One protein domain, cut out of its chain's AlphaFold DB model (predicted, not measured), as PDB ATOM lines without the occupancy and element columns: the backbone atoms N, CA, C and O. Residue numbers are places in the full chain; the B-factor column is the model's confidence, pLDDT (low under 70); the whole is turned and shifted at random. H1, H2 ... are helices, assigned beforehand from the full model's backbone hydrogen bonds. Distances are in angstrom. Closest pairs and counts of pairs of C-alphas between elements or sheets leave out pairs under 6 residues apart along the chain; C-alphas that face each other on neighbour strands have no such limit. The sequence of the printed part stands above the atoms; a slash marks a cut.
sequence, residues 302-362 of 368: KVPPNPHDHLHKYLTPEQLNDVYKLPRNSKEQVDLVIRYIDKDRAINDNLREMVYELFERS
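AT A GLANCE: This is residues 302 to 362 of the 368 residues of an uncharacterized protein of Methylocystaceae bacterium (UniProt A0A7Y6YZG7). H1 and H2 form a short helical hairpin, and H3 crosses H2 steeply on the side away from H1, which puts H2 between the other two helices. A long stretch with no named element, residues 302 to 316, comes first and runs past the helices, from near the end of H3 to the start of H1. The printed part has 61 residues with three named helices, in the order H1, H2, H3, and no named strand; the class is all helix, with 31 residues in the helices. The whole is compact, with a radius of gyration of the C-alphas of 11.1 A, and it is rounded, spanning 30 by 26 by 20 A.

IN THESE COORDINATES: Begin at C-alpha 302, at (137.608, 150.100, 136.125), and go through residues 302 to 316 before the first helix. Find C-alpha 317 at (143.856, 125.019, 119.821); here H1 begins, and it runs from Pro 317 to Tyr 324, 10.5 A from first to last C-alpha. Next look at Lys 331, where H2 begins; it runs to Ile 341 and measures 15.3 A. The third helix, H3, runs from Asp 349 to Glu 360, is the longest with 12 residues, and measures 16.5 A. It ends at C-alpha 360, at (136.618, 136.555, 138.473).

HOW THE PARTS SIT: Start with H1 and H2, which touch and form a helical hairpin. Their closest C-alphas, those of Val 323 and Gln 333, are 5.8 A apart. Their lines stand at a shallow tilt of 22 degrees, and they run opposite ways. Go on to H3, which touches H2 with residues 355 to 359 alone. The closest C-alphas of H2 and H3 are those of Val 334 and Tyr 356, 6.7 A apart. These two helices run opposite ways at a steep tilt of 64 degrees. H1 and H3 are apart. In the backbones of H1, H2 and H3, each pair of O i and N i+4 is within hydrogen-bond range.

THE WHOLE: The two C-alphas farthest apart, those of Lys 302 and Glu 318, are 32.5 A apart, while the first and last printed C-alphas, of Lys 302 and Ser 362, are 11.1 A apart. The printed part has no cut. The links from H1 to H2, with 6 residues, and from H2 to H3, with 7 residues, are short. In the B-factor column you will find a mean pLDDT of the printed part of 94.3, and no printed residue of this model is under 70.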
ATOM      1  N   LYS A 302     138.996 150.275 135.675       86.44
ATOM      2  CA  LYS A 302     137.608 150.100 136.125       86.44
ATOM      3  C   LYS A 302     137.050 148.730 135.727       86.44
ATOM      4  O   LYS A 302     136.286 148.141 136.479       86.44
ATOM      5  N   VAL A 303     137.425 148.260 134.539       88.25
ATOM      6  CA  VAL A 303     137.133 146.918 134.034       88.25
ATOM      7  C   VAL A 303     138.465 146.352 133.550       88.25
ATOM      8  O   VAL A 303     139.038 146.922 132.614       88.25
ATOM      9  N   PRO A 304     139.019 145.322 134.209       90.31
ATOM     10  CA  PRO A 304     140.272 144.734 133.771       90.31
ATOM     11  C   PRO A 304     140.093 144.012 132.421       90.31
ATOM     12  O   PRO A 304     138.972 143.649 132.058       90.31
ATOM     13  N   PRO A 305     141.175 143.811 131.646       90.19
ATOM     14  CA  PRO A 305     141.108 143.063 130.393       90.19
ATOM     15  C   PRO A 305     140.610 141.634 130.619       90.19
ATOM     16  O   PRO A 305     141.065 140.979 131.551       90.19
ATOM     17  N   ASN A 306     139.740 141.139 129.733       92.19
ATOM     18  CA  ASN A 306     139.222 139.778 129.817       92.19
ATOM     19  C   ASN A 306     140.294 138.758 129.370       92.19
ATOM     20  O   ASN A 306     140.686 138.777 128.199       92.19
ATOM     21  N   PRO A 307     140.767 137.838 130.239       93.69
ATOM     22  CA  PRO A 307     141.770 136.839 129.880       93.69
ATOM     23  C   PRO A 307     141.369 135.982 128.682       93.69
ATOM     24  O   PRO A 307     142.224 135.660 127.856       93.69
ATOM     25  N   HIS A 308     140.078 135.650 128.560       94.00
ATOM     26  CA  HIS A 308     139.545 134.775 127.509       94.00
ATOM     27  C   HIS A 308     139.796 135.329 126.099       94.00
ATOM     28  O   HIS A 308     140.068 134.561 125.176       94.00
ATOM     29  N   ASP A 309     139.842 136.655 125.946       93.75
ATOM     30  CA  ASP A 309     140.134 137.326 124.670       93.75
ATOM     31  C   ASP A 309     141.610 137.201 124.254       93.75
ATOM     32  O   ASP A 309     142.010 137.593 123.153       93.75
ATOM     33  N   HIS A 310     142.467 136.690 125.138       93.81
ATOM     34  CA  HIS A 310     143.915 136.648 124.949       93.81
ATOM     35  C   HIS A 310     144.518 135.249 125.081       93.81
ATOM     36  O   HIS A 310     145.659 135.064 124.659       93.81
ATOM     37  N   LEU A 311     143.776 134.255 125.582       94.19
ATOM     38  CA  LEU A 311     144.294 132.894 125.780       94.19
ATOM     39  C   LEU A 311     144.842 132.258 124.492       94.19
ATOM     40  O   LEU A 311     145.868 131.586 124.540       94.19
ATOM     41  N   HIS A 312     144.239 132.530 123.331       95.31
ATOM     42  CA  HIS A 312     144.693 132.012 122.030       95.31
ATOM     43  C   HIS A 312     146.105 132.463 121.624       95.31
ATOM     44  O   HIS A 312     146.702 131.880 120.726       95.31
ATOM     45  N   LYS A 313     146.647 133.507 122.265       95.38
ATOM     46  CA  LYS A 313     148.025 133.967 122.034       95.38
ATOM     47  C   LYS A 313     149.058 133.113 122.767       95.38
ATOM     48  O   LYS A 313     150.237 133.186 122.442       95.38
ATOM     49  N   TYR A 314     148.624 132.353 123.773       93.44
ATOM     50  CA  TYR A 314     149.499 131.605 124.676       93.44
ATOM     51  C   TYR A 314     149.252 130.095 124.648       93.44
ATOM     52  O   TYR A 314     150.136 129.335 125.034       93.44
ATOM     53  N   LEU A 315     148.069 129.666 124.205       96.06
ATOM     54  CA  LEU A 315     147.628 128.276 124.216       96.06
ATOM     55  C   LEU A 315     147.385 127.766 122.794       96.06
ATOM     56  O   LEU A 315     146.888 128.506 121.942       96.06
ATOM     57  N   THR A 316     147.697 126.491 122.547       96.56
ATOM     58  CA  THR A 316     147.344 125.825 121.281       96.56
ATOM     59  C   THR A 316     145.826 125.606 121.180       96.56
ATOM     60  O   THR A 316     145.130 125.656 122.202       96.56
ATOM     61  N   PRO A 317     145.278 125.333 119.979       97.50
ATOM     62  CA  PRO A 317     143.856 125.019 119.821       97.50
ATOM     63  C   PRO A 317     143.383 123.857 120.709       97.50
ATOM     64  O   PRO A 317     142.300 123.921 121.289       97.50
ATOM     65  N   GLU A 318     144.209 122.822 120.874       97.44
ATOM     66  CA  GLU A 318     143.913 121.657 121.713       97.44
ATOM     67  C   GLU A 318     143.858 122.047 123.195       97.44
ATOM     68  O   GLU A 318     142.913 121.699 123.902       97.44
ATOM     69  N   GLN A 319     144.828 122.844 123.652       97.44
ATOM     70  CA  GLN A 319     144.883 123.337 125.028       97.44
ATOM     71  C   GLN A 319     143.704 124.258 125.356       97.44
ATOM     72  O   GLN A 319     143.132 124.163 126.441       97.44
ATOM     73  N   LEU A 320     143.313 125.132 124.422       96.94
ATOM     74  CA  LEU A 320     142.129 125.980 124.561       96.94
ATOM     75  C   LEU A 320     140.855 125.153 124.693       96.94
ATOM     76  O   LEU A 320     140.024 125.443 125.550       96.94
ATOM     77  N   ASN A 321     140.709 124.118 123.864       97.00
ATOM     78  CA  ASN A 321     139.569 123.215 123.941       97.00
ATOM     79  C   ASN A 321     139.480 122.556 125.324       97.00
ATOM     80  O   ASN A 321     138.403 122.498 125.910       97.00
ATOM     81  N   ASP A 322     140.604 122.114 125.888       97.50
ATOM     82  CA  ASP A 322     140.626 121.543 127.237       97.50
ATOM     83  C   ASP A 322     140.277 122.565 128.326       97.50
ATOM     84  O   ASP A 322     139.517 122.250 129.240       97.50
ATOM     85  N   VAL A 323     140.764 123.805 128.207       96.81
ATOM     86  CA  VAL A 323     140.417 124.906 129.122       96.81
ATOM     87  C   VAL A 323     138.922 125.229 129.075       96.81
ATOM     88  O   VAL A 323     138.303 125.418 130.124       96.81
ATOM     89  N   TYR A 324     138.312 125.264 127.889       96.12
ATOM     90  CA  TYR A 324     136.899 125.620 127.726       96.12
ATOM     91  C   TYR A 324     135.912 124.491 128.045       96.12
ATOM     92  O   TYR A 324     134.717 124.756 128.158       96.12
ATOM     93  N   LYS A 325     136.383 123.256 128.265       96.94
ATOM     94  CA  LYS A 325     135.559 122.176 128.845       96.94
ATOM     95  C   LYS A 325     135.264 122.391 130.331       96.94
ATOM     96  O   LYS A 325     134.304 121.823 130.845       96.94
ATOM     97  N   LEU A 326     136.103 123.155 131.030       96.75
ATOM     98  CA  LEU A 326     135.940 123.438 132.454       96.75
ATOM     99  C   LEU A 326     134.970 124.610 132.672       96.75
ATOM    100  O   LEU A 326     134.873 125.484 131.803       96.75
ATOM    101  N   PRO A 327     134.263 124.671 133.821       95.69
ATOM    102  CA  PRO A 327     133.354 125.776 134.104       95.69
ATOM    103  C   PRO A 327     134.086 127.119 134.017       95.69
ATOM    104  O   PRO A 327     135.190 127.274 134.548       95.69
ATOM    105  N   ARG A 328     133.483 128.086 133.320       93.81
ATOM    106  CA  ARG A 328     134.099 129.392 133.067       93.81
ATOM    107  C   ARG A 328     134.459 130.079 134.387       93.81
ATOM    108  O   ARG A 328     133.646 130.109 135.302       93.81
ATOM    109  N   ASN A 329     135.681 130.602 134.465       93.44
ATOM    110  CA  ASN A 329     136.276 131.279 135.621       93.44
ATOM    111  C   ASN A 329     136.391 130.425 136.898       93.44
ATOM    112  O   ASN A 329     136.766 130.942 137.946       93.44
ATOM    113  N   SER A 330     136.135 129.113 136.821       95.19
ATOM    114  CA  SER A 330     136.387 128.205 137.943       95.19
ATOM    115  C   SER A 330     137.873 128.125 138.279       95.19
ATOM    116  O   SER A 330     138.742 128.285 137.416       95.19
ATOM    117  N   LYS A 331     138.172 127.814 139.542       95.94
ATOM    118  CA  LYS A 331     139.547 127.637 140.012       95.94
ATOM    119  C   LYS A 331     140.281 126.568 139.202       95.94
ATOM    120  O   LYS A 331     141.428 126.769 138.818       95.94
ATOM    121  N   GLU A 332     139.594 125.480 138.864       97.19
ATOM    122  CA  GLU A 332     140.109 124.379 138.052       97.19
ATOM    123  C   GLU A 332     140.475 124.841 136.636       97.19
ATOM    124  O   GLU A 332     141.516 124.443 136.107       97.19
ATOM    125  N   GLN A 333     139.652 125.706 136.031       97.12
ATOM    126  CA  GLN A 333     139.951 126.302 134.729       97.12
ATOM    127  C   GLN A 333     141.201 127.178 134.799       97.12
ATOM    128  O   GLN A 333     142.109 127.028 133.977       97.12
ATOM    129  N   VAL A 334     141.266 128.076 135.782       96.81
ATOM    130  CA  VAL A 334     142.402 128.990 135.941       96.81
ATOM    131  C   VAL A 334     143.688 128.220 136.249       96.81
ATOM    132  O   VAL A 334     144.736 128.520 135.680       96.81
ATOM    133  N   ASP A 335     143.619 127.173 137.069       97.38
ATOM    134  CA  ASP A 335     144.762 126.307 137.360       97.38
ATOM    135  C   ASP A 335     145.260 125.555 136.125       97.38
ATOM    136  O   ASP A 335     146.473 125.374 135.966       97.38
ATOM    137  N   LEU A 336     144.357 125.138 135.233       97.19
ATOM    138  CA  LEU A 336     144.739 124.524 133.965       97.19
ATOM    139  C   LEU A 336     145.421 125.534 133.032       97.19
ATOM    140  O   LEU A 336     146.460 125.220 132.451       97.19
ATOM    141  N   VAL A 337     144.899 126.762 132.946       96.81
ATOM    142  CA  VAL A 337     145.540 127.857 132.198       96.81
ATOM    143  C   VAL A 337     146.942 128.136 132.745       96.81
ATOM    144  O   VAL A 337     147.909 128.156 131.982       96.81
ATOM    145  N   ILE A 338     147.074 128.288 134.066       95.75
ATOM    146  CA  ILE A 338     148.365 128.483 134.739       95.75
ATOM    147  C   ILE A 338     149.318 127.338 134.401       95.75
ATOM    148  O   ILE A 338     150.463 127.593 134.054       95.75
ATOM    149  N   ARG A 339     148.858 126.083 134.438       95.56
ATOM    150  CA  ARG A 339     149.694 124.917 134.121       95.56
ATOM    151  C   ARG A 339     150.250 124.953 132.697       95.56
ATOM    152  O   ARG A 339     151.390 124.545 132.493       95.56
ATOM    153  N   TYR A 340     149.466 125.409 131.723       95.44
ATOM    154  CA  TYR A 340     149.928 125.506 130.339       95.44
ATOM    155  C   TYR A 340     150.892 126.677 130.106       95.44
ATOM    156  O   TYR A 340     151.830 126.543 129.316       95.44
ATOM    157  N   ILE A 341     150.690 127.799 130.803       93.06
ATOM    158  CA  ILE A 341     151.491 129.017 130.627       93.06
ATOM    159  C   ILE A 341     152.781 128.981 131.466       93.06
ATOM    160  O   ILE A 341     153.848 129.358 130.982       93.06
ATOM    161  N   ASP A 342     152.718 128.504 132.709       92.75
ATOM    162  CA  ASP A 342     153.801 128.581 133.694       92.75
ATOM    163  C   ASP A 342     154.748 127.371 133.663       92.75
ATOM    164  O   ASP A 342     154.917 126.636 134.640       92.75
ATOM    165  N   LYS A 343     155.388 127.154 132.510       87.00
ATOM    166  CA  LYS A 343     156.296 126.012 132.292       87.00
ATOM    167  C   LYS A 343     157.479 125.983 133.268       87.00
ATOM    168  O   LYS A 343     157.922 124.905 133.653       87.00
ATOM    169  N   ASP A 344     157.950 127.155 133.693       86.25
ATOM    170  CA  ASP A 344     159.110 127.312 134.580       86.25
ATOM    171  C   ASP A 344     158.735 127.399 136.072       86.25
ATOM    172  O   ASP A 344     159.613 127.603 136.917       86.25
ATOM    173  N   ARG A 345     157.446 127.239 136.416       89.69
ATOM    174  CA  ARG A 345     156.922 127.354 137.792       89.69
ATOM    175  C   ARG A 345     157.260 128.701 138.450       89.69
ATOM    176  O   ARG A 345     157.591 128.784 139.637       89.69
ATOM    177  N   ALA A 346     157.207 129.772 137.667       92.12
ATOM    178  CA  ALA A 346     157.430 131.128 138.133       92.12
ATOM    179  C   ALA A 346     156.243 131.663 138.950       92.12
ATOM    180  O   ALA A 346     156.451 132.529 139.800       92.12
ATOM    181  N   ILE A 347     155.015 131.181 138.747       92.50
ATOM    182  CA  ILE A 347     153.826 131.668 139.456       92.50
ATOM    183  C   ILE A 347     153.826 131.146 140.898       92.50
ATOM    184  O   ILE A 347     153.614 129.964 141.160       92.50
ATOM    185  N   ASN A 348     154.049 132.061 141.844       93.19
ATOM    186  CA  ASN A 348     153.891 131.808 143.276       93.19
ATOM    187  C   ASN A 348     152.441 132.048 143.727       93.19
ATOM    188  O   ASN A 348     151.621 132.542 142.955       93.19
ATOM    189  N   ASP A 349     152.140 131.741 144.989       94.56
ATOM    190  CA  ASP A 349     150.779 131.844 145.531       94.56
ATOM    191  C   ASP A 349     150.192 133.251 145.381       94.56
ATOM    192  O   ASP A 349     149.073 133.402 144.911       94.56
ATOM    193  N   ASN A 350     150.973 134.299 145.660       94.00
ATOM    194  CA  ASN A 350     150.503 135.676 145.487       94.00
ATOM    195  C   ASN A 350     150.102 135.978 144.035       94.00
ATOM    196  O   ASN A 350     149.053 136.564 143.787       94.00
ATOM    197  N   LEU A 351     150.936 135.591 143.066       95.06
ATOM    198  CA  LEU A 351     150.630 135.830 141.661       95.06
ATOM    199  C   LEU A 351     149.446 134.972 141.194       95.06
ATOM    200  O   LEU A 351     148.635 135.441 140.402       95.06
ATOM    201  N   ARG A 352     149.318 133.748 141.714       96.31
ATOM    202  CA  ARG A 352     148.173 132.863 141.468       96.31
ATOM    203  C   ARG A 352     146.863 133.501 141.936       96.31
ATOM    204  O   ARG A 352     145.921 133.540 141.152       96.31
ATOM    205  N   GLU A 353     146.833 134.071 143.140       96.75
ATOM    206  CA  GLU A 353     145.658 134.791 143.656       96.75
ATOM    207  C   GLU A 353     145.277 135.988 142.771       96.75
ATOM    208  O   GLU A 353     144.108 136.174 142.444       96.75
ATOM    209  N   MET A 354     146.260 136.750 142.282       96.06
ATOM    210  CA  MET A 354     145.994 137.849 141.342       96.06
ATOM    211  C   MET A 354     145.407 137.360 140.011       96.06
ATOM    212  O   MET A 354     144.600 138.057 139.396       96.06
ATOM    213  N   VAL A 355     145.809 136.176 139.535       96.06
ATOM    214  CA  VAL A 355     145.220 135.579 138.329       96.06
ATOM    215  C   VAL A 355     143.781 135.137 138.604       96.06
ATOM    216  O   VAL A 355     142.921 135.412 137.770       96.06
ATOM    217  N   TYR A 356     143.487 134.521 139.756       96.62
ATOM    218  CA  TYR A 356     142.105 134.194 140.128       96.62
ATOM    219  C   TYR A 356     141.220 135.446 140.155       96.62
ATOM    220  O   TYR A 356     140.185 135.469 139.491       96.62
ATOM    221  N   GLU A 357     141.675 136.511 140.820       95.25
ATOM    222  CA  GLU A 357     140.956 137.790 140.893       95.25
ATOM    223  C   GLU A 357     140.720 138.398 139.500       95.25
ATOM    224  O   GLU A 357     139.657 138.959 139.224       95.25
ATOM    225  N   LEU A 358     141.695 138.274 138.589       95.06
ATOM    226  CA  LEU A 358     141.544 138.750 137.216       95.06
ATOM    227  C   LEU A 358     140.429 138.000 136.479       95.06
ATOM    228  O   LEU A 358     139.594 138.644 135.844       95.06
ATOM    229  N   PHE A 359     140.412 136.665 136.541       94.44
ATOM    230  CA  PHE A 359     139.385 135.858 135.878       94.44
ATOM    231  C   PHE A 359     137.992 136.119 136.462       94.44
ATOM    232  O   PHE A 359     137.052 136.303 135.694       94.44
ATOM    233  N   GLU A 360     137.876 136.232 137.786       92.88
ATOM    234  CA  GLU A 360     136.618 136.555 138.473       92.88
ATOM    235  C   GLU A 360     136.040 137.906 138.015       92.88
ATOM    236  O   GLU A 360     134.864 138.019 137.685       92.88
ATOM    237  N   ARG A 361     136.876 138.946 137.899       89.88
ATOM    238  CA  ARG A 361     136.439 140.284 137.450       89.88
ATOM    239  C   ARG A 361     136.206 140.410 135.947       89.88
ATOM    240  O   ARG A 361     135.815 141.479 135.480       89.88
ATOM    241  N   SER A 362     136.487 139.353 135.195       82.69
ATOM    242  CA  SER A 362     136.363 139.321 133.736       82.69
ATOM    243  C   SER A 362     135.031 138.761 133.255       82.69
ATOM    244  O   SER A 362     134.847 138.536 132.051       82.69
TER     245      SER A 362